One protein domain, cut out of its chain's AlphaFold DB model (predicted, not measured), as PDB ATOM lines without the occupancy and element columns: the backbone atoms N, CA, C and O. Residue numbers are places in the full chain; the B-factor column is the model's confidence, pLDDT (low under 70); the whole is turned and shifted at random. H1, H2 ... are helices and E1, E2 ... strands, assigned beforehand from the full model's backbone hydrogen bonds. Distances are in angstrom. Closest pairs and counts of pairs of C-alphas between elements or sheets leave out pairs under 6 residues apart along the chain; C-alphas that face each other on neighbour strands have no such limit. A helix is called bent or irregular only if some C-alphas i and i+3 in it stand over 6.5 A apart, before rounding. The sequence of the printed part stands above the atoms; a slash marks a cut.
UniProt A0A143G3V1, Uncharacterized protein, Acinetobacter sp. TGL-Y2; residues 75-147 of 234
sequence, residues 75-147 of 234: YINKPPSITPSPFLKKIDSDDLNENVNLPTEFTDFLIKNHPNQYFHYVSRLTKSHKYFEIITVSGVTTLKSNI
ATOM      1  N   TYR A  75      24.917 -35.766 -31.032       88.69
ATOM      2  CA  TYR A  75      24.955 -36.285 -32.409       88.69
ATOM      3  C   TYR A  75      26.277 -36.107 -33.148       88.69
ATOM      4  O   TYR A  75      26.504 -36.826 -34.124       88.69
ATOM      5  N   ILE A  76      27.131 -35.174 -32.720       86.00
ATOM      6  CA  ILE A  76      28.375 -34.835 -33.428       86.00
ATOM      7  C   ILE A  76      29.594 -35.311 -32.632       86.00
ATOM      8  O   ILE A  76      30.475 -35.965 -33.181       86.00
ATOM      9  N   ASN A  77      29.637 -35.029 -31.330       86.31
ATOM     10  CA  ASN A  77      30.746 -35.359 -30.434       86.31
ATOM     11  C   ASN A  77      30.559 -36.721 -29.747       86.31
ATOM     12  O   ASN A  77      30.785 -36.859 -28.543       86.31
ATOM     13  N   LYS A  78      30.109 -37.723 -30.506       82.94
ATOM     14  CA  LYS A  78      29.995 -39.104 -30.033       82.94
ATOM     15  C   LYS A  78      31.166 -39.949 -30.536       82.94
ATOM     16  O   LYS A  78      31.679 -39.698 -31.627       82.94
ATOM     17  N   PRO A  79      31.607 -40.951 -29.756       81.12
ATOM     18  CA  PRO A  79      32.625 -41.880 -30.218       81.12
ATOM     19  C   PRO A  79      32.118 -42.640 -31.457       81.12
ATOM     20  O   PRO A  79      30.929 -42.957 -31.526       81.12
ATOM     21  N   PRO A  80      32.998 -42.989 -32.412       75.06
ATOM     22  CA  PRO A  80      32.607 -43.627 -33.674       75.06
ATOM     23  C   PRO A  80      31.930 -44.998 -33.509       75.06
ATOM     24  O   PRO A  80      31.310 -45.492 -34.444       75.06
ATOM     25  N   SER A  81      32.017 -45.606 -32.322       79.62
ATOM     26  CA  SER A  81      31.297 -46.830 -31.958       79.62
ATOM     27  C   SER A  81      29.798 -46.627 -31.713       79.62
ATOM     28  O   SER A  81      29.054 -47.605 -31.708       79.62
ATOM     29  N   ILE A  82      29.339 -45.387 -31.504       81.06
ATOM     30  CA  ILE A  82      27.936 -45.060 -31.242       81.06
ATOM     31  C   ILE A  82      27.364 -44.356 -32.467       81.06
ATOM     32  O   ILE A  82      27.654 -43.189 -32.725       81.06
ATOM     33  N   THR A  83      26.506 -45.055 -33.202       79.56
ATOM     34  CA  THR A  83      25.734 -44.477 -34.301       79.56
ATOM     35  C   THR A  83      24.421 -43.907 -33.754       79.56
ATOM     36  O   THR A  83      23.567 -44.659 -33.280       79.56
ATOM     37  N   PRO A  84      24.238 -42.575 -33.752       80.81
ATOM     38  CA  PRO A  84      22.987 -41.986 -33.301       80.81
ATOM     39  C   PRO A  84      21.836 -42.357 -34.240       80.81
ATOM     40  O   PRO A  84      22.023 -42.486 -35.449       80.81
ATOM     41  N   SER A  85      20.627 -42.477 -33.684       87.12
ATOM     42  CA  SER A  85      19.419 -42.731 -34.474       87.12
ATOM     43  C   SER A  85      19.207 -41.613 -35.510       87.12
ATOM     44  O   SER A  85      19.039 -40.455 -35.112       87.12
ATOM     45  N   PRO A  86      19.156 -41.930 -36.822       85.81
ATOM     46  CA  PRO A  86      18.928 -40.932 -37.869       85.81
ATOM     47  C   PRO A  86      17.604 -40.181 -37.697       85.81
ATOM     48  O   PRO A  86      17.511 -38.998 -38.015       85.81
ATOM     49  N   PHE A  87      16.589 -40.860 -37.154       87.06
ATOM     50  CA  PHE A  87      15.270 -40.286 -36.917       87.06
ATOM     51  C   PHE A  87      15.291 -39.226 -35.808       87.06
ATOM     52  O   PHE A  87      14.840 -38.105 -36.030       87.06
ATOM     53  N   LEU A  88      15.874 -39.544 -34.644       87.00
ATOM     54  CA  LEU A  88      16.000 -38.588 -33.532       87.00
ATOM     55  C   LEU A  88      16.858 -37.387 -33.934       87.00
ATOM     56  O   LEU A  88      16.495 -36.240 -33.691       87.00
ATOM     57  N   LYS A  89      17.947 -37.655 -34.659       88.12
ATOM     58  CA  LYS A  89      18.823 -36.617 -35.194       88.12
ATOM     59  C   LYS A  89      18.099 -35.671 -36.153       88.12
ATOM     60  O   LYS A  89      18.387 -34.475 -36.156       88.12
ATOM     61  N   LYS A  90      17.169 -36.181 -36.966       86.56
ATOM     62  CA  LYS A  90      16.350 -35.349 -37.857       86.56
ATOM     63  C   LYS A  90      15.363 -34.488 -37.072       86.56
ATOM     64  O   LYS A  90      15.290 -33.298 -37.353       86.56
ATOM     65  N   ILE A  91      14.687 -35.045 -36.067       85.50
ATOM     66  CA  ILE A  91      13.768 -34.286 -35.201       85.50
ATOM     67  C   ILE A  91      14.496 -33.130 -34.514       85.50
ATOM     68  O   ILE A  91      14.065 -31.985 -34.628       85.50
ATOM     69  N   ASP A  92      15.624 -33.409 -33.864       85.88
ATOM     70  CA  ASP A  92      16.364 -32.382 -33.127       85.88
ATOM     71  C   ASP A  92      17.004 -31.353 -34.067       85.88
ATOM     72  O   ASP A  92      17.118 -30.177 -33.724       85.88
ATOM     73  N   SER A  93      17.389 -31.770 -35.277       87.38
ATOM     74  CA  SER A  93      17.856 -30.859 -36.326       87.38
ATOM     75  C   SER A  93      16.738 -29.929 -36.793       87.38
ATOM     76  O   SER A  93      16.975 -28.738 -36.979       87.38
ATOM     77  N   ASP A  94      15.531 -30.451 -36.998       85.94
ATOM     78  CA  ASP A  94      14.385 -29.658 -37.438       85.94
ATOM     79  C   ASP A  94      13.923 -28.700 -36.328       85.94
ATOM     80  O   ASP A  94      13.672 -27.528 -36.612       85.94
ATOM     81  N   ASP A  95      13.921 -29.128 -35.060       85.62
ATOM     82  CA  ASP A  95      13.645 -28.252 -33.911       85.62
ATOM     83  C   ASP A  95      14.703 -27.143 -33.762       85.62
ATOM     84  O   ASP A  95      14.372 -25.973 -33.542       85.62
ATOM     85  N   LEU A  96      15.985 -27.472 -33.957       86.69
ATOM     86  CA  LEU A  96      17.075 -26.494 -33.946       86.69
ATOM     87  C   LEU A  96      16.962 -25.476 -35.094       86.69
ATOM     88  O   LEU A  96      17.304 -24.301 -34.923       86.69
ATOM     89  N   ASN A  97      16.461 -25.917 -36.248       85.38
ATOM     90  CA  ASN A  97      16.293 -25.114 -37.458       85.38
ATOM     91  C   ASN A  97      14.915 -24.443 -37.572       85.38
ATOM     92  O   ASN A  97      14.589 -23.916 -38.634       85.38
ATOM     93  N   GLU A  98      14.101 -24.434 -36.514       81.88
ATOM     94  CA  GLU A  98      12.741 -23.866 -36.517       81.88
ATOM     95  C   GLU A  98      11.833 -24.438 -37.623       81.88
ATOM     96  O   GLU A  98      11.075 -23.711 -38.265       81.88
ATOM     97  N   ASN A  99      11.899 -25.753 -37.839       70.25
ATOM     98  CA  ASN A  99      11.180 -26.507 -38.873       70.25
ATOM     99  C   ASN A  99      11.573 -26.151 -40.314       70.25
ATOM    100  O   ASN A  99      10.851 -26.469 -41.263       70.25
ATOM    101  N   VAL A 100      12.724 -25.507 -40.513       74.19
ATOM    102  CA  VAL A 100      13.324 -25.423 -41.842       74.19
ATOM    103  C   VAL A 100      13.795 -26.815 -42.237       74.19
ATOM    104  O   VAL A 100      14.634 -27.408 -41.562       74.19
ATOM    105  N   ASN A 101      13.283 -27.315 -43.364       77.44
ATOM    106  CA  ASN A 101      13.696 -28.600 -43.913       77.44
ATOM    107  C   ASN A 101      15.108 -28.503 -44.509       77.44
ATOM    108  O   ASN A 101      15.285 -28.362 -45.719       77.44
ATOM    109  N   LEU A 102      16.105 -28.534 -43.632       83.19
ATOM    110  CA  LEU A 102      17.514 -28.627 -43.971       83.19
ATOM    111  C   LEU A 102      17.965 -30.091 -43.803       83.19
ATOM    112  O   LEU A 102      17.516 -30.767 -42.866       83.19
ATOM    113  N   PRO A 103      18.831 -30.618 -44.683       85.12
ATOM    114  CA  PRO A 103      19.455 -31.916 -44.451       85.12
ATOM    115  C   PRO A 103      20.273 -31.902 -43.152       85.12
ATOM    116  O   PRO A 103      20.976 -30.933 -42.864       85.12
ATOM    117  N   THR A 104      20.223 -32.989 -42.382       86.06
ATOM    118  CA  THR A 104      20.965 -33.127 -41.112       86.06
ATOM    119  C   THR A 104      22.473 -32.984 -41.304       86.06
ATOM    120  O   THR A 104      23.148 -32.403 -40.462       86.06
ATOM    121  N   GLU A 105      22.991 -33.433 -42.446       85.62
ATOM    122  CA  GLU A 105      24.404 -33.327 -42.828       85.62
ATOM    123  C   GLU A 105      24.883 -31.868 -42.902       85.62
ATOM    124  O   GLU A 105      26.014 -31.554 -42.530       85.62
ATOM    125  N   PHE A 106      24.011 -30.950 -43.333       84.88
ATOM    126  CA  PHE A 106      24.313 -29.518 -43.363       84.88
ATOM    127  C   PHE A 106      24.343 -28.944 -41.950       84.88
ATOM    128  O   PHE A 106      25.225 -28.150 -41.628       84.88
ATOM    129  N   THR A 107      23.409 -29.360 -41.093       86.69
ATOM    130  CA  THR A 107      23.412 -28.971 -39.681       86.69
ATOM    131  C   THR A 107      24.685 -29.451 -38.981       86.69
ATOM    132  O   THR A 107      25.344 -28.647 -38.322       86.69
ATOM    133  N   ASP A 108      25.101 -30.699 -39.204       86.75
ATOM    134  CA  ASP A 108      26.360 -31.237 -38.680       86.75
ATOM    135  C   ASP A 108      27.571 -30.422 -39.143       86.75
ATOM    136  O   ASP A 108      28.403 -30.013 -38.331       86.75
ATOM    137  N   PHE A 109      27.654 -30.170 -40.453       86.50
ATOM    138  CA  PHE A 109      28.736 -29.408 -41.066       86.50
ATOM    139  C   PHE A 109      28.849 -28.003 -40.463       86.50
ATOM    140  O   PHE A 109      29.936 -27.582 -40.064       86.50
ATOM    141  N   LEU A 110      27.731 -27.280 -40.366       87.38
ATOM    142  CA  LEU A 110      27.716 -25.899 -39.891       87.38
ATOM    143  C   LEU A 110      28.030 -25.795 -38.398       87.38
ATOM    144  O   LEU A 110      28.765 -24.893 -38.010       87.38
ATOM    145  N   ILE A 111      27.513 -26.698 -37.560       86.88
ATOM    146  CA  ILE A 111      27.825 -26.690 -36.122       86.88
ATOM    147  C   ILE A 111      29.303 -27.024 -35.901       86.88
ATOM    148  O   ILE A 111      29.950 -26.397 -35.065       86.88
ATOM    149  N   LYS A 112      29.849 -27.983 -36.659       85.62
ATOM    150  CA  LYS A 112      31.241 -28.422 -36.512       85.62
ATOM    151  C   LYS A 112      32.244 -27.375 -36.998       85.62
ATOM    152  O   LYS A 112      33.232 -27.130 -36.316       85.62
ATOM    153  N   ASN A 113      31.992 -26.768 -38.157       81.69
ATOM    154  CA  ASN A 113      32.960 -25.889 -38.819       81.69
ATOM    155  C   ASN A 113      32.703 -24.394 -38.565       81.69
ATOM    156  O   ASN A 113      33.639 -23.598 -38.598       81.69
ATOM    157  N   HIS A 114      31.458 -23.996 -38.284       83.19
ATOM    158  CA  HIS A 114      31.063 -22.593 -38.123       83.19
ATOM    159  C   HIS A 114      30.087 -22.364 -36.947       83.19
ATOM    160  O   HIS A 114      29.037 -21.738 -37.135       83.19
ATOM    161  N   PRO A 115      30.412 -22.790 -35.708       81.50
ATOM    162  CA  PRO A 115      29.478 -22.746 -34.576       81.50
ATOM    163  C   PRO A 115      28.962 -21.331 -34.273       81.50
ATOM    164  O   PRO A 115      27.771 -21.134 -34.040       81.50
ATOM    165  N   ASN A 116      29.835 -20.321 -34.358       79.94
ATOM    166  CA  ASN A 116      29.488 -18.923 -34.068       79.94
ATOM    167  C   ASN A 116      28.557 -18.295 -35.121       79.94
ATOM    168  O   ASN A 116      27.845 -17.337 -34.827       79.94
ATOM    169  N   GLN A 117      28.565 -18.816 -36.350       81.56
ATOM    170  CA  GLN A 117      27.782 -18.305 -37.480       81.56
ATOM    171  C   GLN A 117      26.666 -19.271 -37.898       81.56
ATOM    172  O   GLN A 117      25.971 -19.018 -38.879       81.56
ATOM    173  N   TYR A 118      26.441 -20.350 -37.143       84.19
ATOM    174  CA  TYR A 118      25.479 -21.400 -37.468       84.19
ATOM    175  C   TYR A 118      24.101 -20.846 -37.856       84.19
ATOM    176  O   TYR A 118      23.634 -21.039 -38.977       84.19
ATOM    177  N   PHE A 119      23.474 -20.079 -36.959       82.50
ATOM    178  CA  PHE A 119      22.136 -19.530 -37.195       82.50
ATOM    179  C   PHE A 119      22.101 -18.525 -38.349       82.50
ATOM    180  O   PHE A 119      21.068 -18.374 -39.003       82.50
ATOM    181  N   HIS A 120      23.225 -17.855 -38.612       83.00
ATOM    182  CA  HIS A 120      23.361 -16.969 -39.758       83.00
ATOM    183  C   HIS A 120      23.307 -17.769 -41.064       83.00
ATOM    184  O   HIS A 120      22.461 -17.492 -41.917       83.00
ATOM    185  N   TYR A 121      24.119 -18.820 -41.182       83.12
ATOM    186  CA  TYR A 121      24.138 -19.684 -42.360       83.12
ATOM    187  C   TYR A 121      22.822 -20.437 -42.559       83.12
ATOM    188  O   TYR A 121      22.297 -20.433 -43.670       83.12
ATOM    189  N   VAL A 122      22.226 -21.001 -41.504       84.62
ATOM    190  CA  VAL A 122      20.934 -21.712 -41.589       84.62
ATOM    191  C   VAL A 122      19.830 -20.810 -42.142       84.62
ATOM    192  O   VAL A 122      19.089 -21.219 -43.040       84.62
ATOM    193  N   SER A 123      19.752 -19.558 -41.674       81.12
ATOM    194  CA  SER A 123      18.732 -18.606 -42.137       81.12
ATOM    195  C   SER A 123      18.800 -18.330 -43.644       81.12
ATOM    196  O   SER A 123      17.780 -18.086 -44.283       81.12
ATOM    197  N   ARG A 124      19.997 -18.428 -44.229       79.50
ATOM    198  CA  ARG A 124      20.255 -18.175 -45.651       79.50
ATOM    199  C   ARG A 124      20.191 -19.447 -46.493       79.50
ATOM    200  O   ARG A 124      19.703 -19.431 -47.622       79.50
ATOM    201  N   LEU A 125      20.613 -20.575 -45.929       81.88
ATOM    202  CA  LEU A 125      20.526 -21.895 -46.560       81.88
ATOM    203  C   LEU A 125      19.092 -22.421 -46.632       81.88
ATOM    204  O   LEU A 125      18.795 -23.268 -47.469       81.88
ATOM    205  N   THR A 126      18.177 -21.868 -45.834       77.00
ATOM    206  CA  THR A 126      16.747 -22.216 -45.840       77.00
ATOM    207  C   THR A 126      16.176 -22.310 -47.261       77.00
ATOM    208  O   THR A 126      15.500 -23.284 -47.589       77.00
ATOM    209  N   LYS A 127      16.502 -21.351 -48.138       73.75
ATOM    210  CA  LYS A 127      16.028 -21.331 -49.533       73.75
ATOM    211  C   LYS A 127      17.039 -21.875 -50.542       73.75
ATOM    212  O   LYS A 127      16.642 -22.413 -51.573       73.75
ATOM    213  N   SER A 128      18.330 -21.744 -50.245       76.19
ATOM    214  CA  SER A 128      19.417 -21.985 -51.198       76.19
ATOM    215  C   SER A 128      20.114 -23.341 -51.046       76.19
ATOM    216  O   SER A 128      20.873 -23.707 -51.938       76.19
ATOM    217  N   HIS A 129      19.829 -24.130 -49.997       77.19
ATOM    218  CA  HIS A 129      20.505 -25.414 -49.728       77.19
ATOM    219  C   HIS A 129      20.475 -26.390 -50.912       77.19
ATOM    220  O   HIS A 129      21.421 -27.141 -51.102       77.19
ATOM    221  N   LYS A 130      19.430 -26.342 -51.750       80.44
ATOM    222  CA  LYS A 130      19.282 -27.175 -52.959       80.44
ATOM    223  C   LYS A 130      20.400 -26.981 -53.985       80.44
ATOM    224  O   LYS A 130      20.559 -27.797 -54.885       80.44
ATOM    225  N   TYR A 131      21.115 -25.867 -53.897       81.25
ATOM    226  CA  TYR A 131      22.198 -25.517 -54.802       81.25
ATOM    227  C   TYR A 131      23.571 -25.848 -54.238       81.25
ATOM    228  O   TYR A 131      24.560 -25.501 -54.881       81.25
ATOM    229  N   PHE A 132      23.636 -26.464 -53.061       82.88
ATOM    230  CA  PHE A 132      24.869 -26.791 -52.371       82.88
ATOM    231  C   PHE A 132      24.993 -28.297 -52.168       82.88
ATOM    232  O   PHE A 132      24.005 -28.992 -51.949       82.88
ATOM    233  N   GLU A 133      26.228 -28.773 -52.198       83.00
ATOM    234  CA  GLU A 133      26.624 -30.131 -51.853       83.00
ATOM    235  C   GLU A 133      27.820 -30.082 -50.904       83.00
ATOM    236  O   GLU A 133      28.681 -29.200 -50.993       83.00
ATOM    237  N   ILE A 134      27.874 -31.040 -49.981       80.62
ATOM    238  CA  ILE A 134      29.015 -31.209 -49.085       80.62
ATOM    239  C   ILE A 134      30.023 -32.107 -49.797       80.62
ATOM    240  O   ILE A 134      29.750 -33.275 -50.062       80.62
ATOM    241  N   ILE A 135      31.201 -31.564 -50.095       79.50
ATOM    242  CA  ILE A 135      32.283 -32.281 -50.767       79.50
ATOM    243  C   ILE A 135      33.474 -32.362 -49.820       79.50
ATOM    244  O   ILE A 135      33.905 -31.361 -49.245       79.50
ATOM    245  N   THR A 136      34.024 -33.564 -49.669       75.19
ATOM    246  CA  THR A 136      35.257 -33.779 -48.907       75.19
ATOM    247  C   THR A 136      36.428 -33.802 -49.880       75.19
ATOM    248  O   THR A 136      36.554 -34.740 -50.664       75.19
ATOM    249  N   VAL A 137      37.276 -32.775 -49.848       71.75
ATOM    250  CA  VAL A 137      38.496 -32.704 -50.666       71.75
ATOM    251  C   VAL A 137      39.692 -32.706 -49.725       71.75
ATOM    252  O   VAL A 137      39.782 -31.872 -48.830       71.75
ATOM    253  N   SER A 138      40.601 -33.669 -49.898       63.91
ATOM    254  CA  SER A 138      41.842 -33.771 -49.109       63.91
ATOM    255  C   SER A 138      41.630 -33.777 -47.585       63.91
ATOM    256  O   SER A 138      42.417 -33.202 -46.840       63.91
ATOM    257  N   GLY A 139      40.549 -34.407 -47.110       64.56
ATOM    258  CA  GLY A 139      40.212 -34.485 -45.682       64.56
ATOM    259  C   GLY A 139      39.506 -33.249 -45.110       64.56
ATOM    260  O   GLY A 139      39.046 -33.296 -43.970       64.56
ATOM    261  N   VAL A 140      39.346 -32.180 -45.896       69.19
ATOM    262  CA  VAL A 140      38.575 -30.990 -45.524       69.19
ATOM    263  C   VAL A 140      37.173 -31.105 -46.118       69.19
ATOM    264  O   VAL A 140      37.002 -31.242 -47.333       69.19
ATOM    265  N   THR A 141      36.150 -31.073 -45.266       74.38
ATOM    266  CA  THR A 141      34.760 -30.962 -45.716       74.38
ATOM    267  C   THR A 141      34.494 -29.514 -46.107       74.38
ATOM    268  O   THR A 141      34.801 -28.592 -45.353       74.38
ATOM    269  N   THR A 142      33.939 -29.290 -47.295       76.81
ATOM    270  CA  THR A 142      33.576 -27.958 -47.794       76.81
ATOM    271  C   THR A 142      32.190 -27.994 -48.417       76.81
ATOM    272  O   THR A 142      31.743 -29.027 -48.915       76.81
ATOM    273  N   LEU A 143      31.493 -26.863 -48.371       78.38
ATOM    274  CA  LEU A 143      30.160 -26.712 -48.937       78.38
ATOM    275  C   LEU A 143      30.294 -26.026 -50.299       78.38
ATOM    276  O   LEU A 143      30.568 -24.829 -50.372       78.38
ATOM    277  N   LYS A 144      30.156 -26.789 -51.385       78.56
ATOM    278  CA  LYS A 144      30.337 -26.298 -52.755       78.56
ATOM    279  C   LYS A 144      28.986 -26.090 -53.419       78.56
ATOM    280  O   LYS A 144      28.072 -26.881 -53.228       78.56
ATOM    281  N   SER A 145      28.854 -25.036 -54.222       78.75
ATOM    282  CA  SER A 145      27.650 -24.863 -55.031       78.75
ATOM    283  C   SER A 145      27.702 -25.668 -56.330       78.75
ATOM    284  O   SER A 145      28.708 -25.660 -57.039       78.75
ATOM    285  N   ASN A 146      26.575 -26.290 -56.674       78.38
ATOM    286  CA  ASN A 146      26.340 -27.014 -57.923       78.38
ATOM    287  C   ASN A 146      26.038 -26.105 -59.119       78.38
ATOM    288  O   ASN A 146      25.922 -26.573 -60.253       78.38
ATOM    289  N   ILE A 147      25.837 -24.804 -58.894       75.06
ATOM    290  CA  ILE A 147      25.499 -23.888 -59.978       75.06
ATOM    291  C   ILE A 147      26.780 -23.393 -60.646       75.06
ATOM    292  O   ILE A 147      27.517 -22.572 -60.104       75.06
TER     293      ILE A 147
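Overview. This is residues 75 to 147 of the 234 residues of an uncharacterized protein of Acinetobacter sp. TGL-Y2 (UniProt A0A143G3V1). A two-stranded hairpin, E1 and E2, makes one side of this domain and H1 the opposite side, with H2 in the middle between them. A kinked helix, H3, folds back beside H2 and leads straight into the hairpin. The printed part has 73 residues with three named helices and two named strands, in the order H1, H2, H3, E1, E2; the sheet, E1 - E2, is antiparallel and the class is mixed, helices and strands. The whole is compact, with a radius of gyration of the C-alphas of 12.5 A and spans of 36 by 33 by 22 A.

Along the chain. E1 is residues 132 to 137, 15.0 A long, and E2 is residues 140 to 145, 15.7 A long, ending at C-alpha 145 (27.650, -24.863, -55.031). H3, residues 115 to 131, measures 21.7 A. H2 is residues 104 to 113, 14.2 A, and H1 is residues 86 to 96, 15.1 A, beginning at C-alpha 86 (18.928, -40.932, -37.869).

Arrangement. E1 and E2 form an antiparallel hairpin at 148 degrees, with N 133 and O 144 at 2.8 A and N 135 and O 142 at 2.9 A, within hydrogen-bond range. The closest C-alphas of H2 and E1, Phe 106 and Ile 134, are 7.6 A apart. H3 is irregular, with C-alphas 116 and 119 8.0 A apart, and has a kink of 78 degrees near residue 125. H2 and H3 form a helical hairpin, opposite ways at a steep tilt of 37 degrees, only just beyond shallow. H3 touches H2 with residues 117 to 122 alone; the closest C-alphas, Leu 110 and Tyr 118, are 5.6 A apart. H1 touches H2, the C-alphas of Lys 90 and Thr 104 being closest at 6.1 A, the same way at a steep tilt of 63 degrees. H1 is apart from H3, E1 and E2. Every O i to N i+4 pair is within hydrogen-bond range in H1 and H2; H3 has 6 of 13, and 8 of 14 O i to N i+3 pairs.

Size, cuts and confidence. The C-alphas farthest apart, Ser 81 and Ile 147, are separated by 36.7 A. The printed part has no cut, and no link is long. Mean pLDDT of the printed part is 81.3; residues 138 to 140 are under 70.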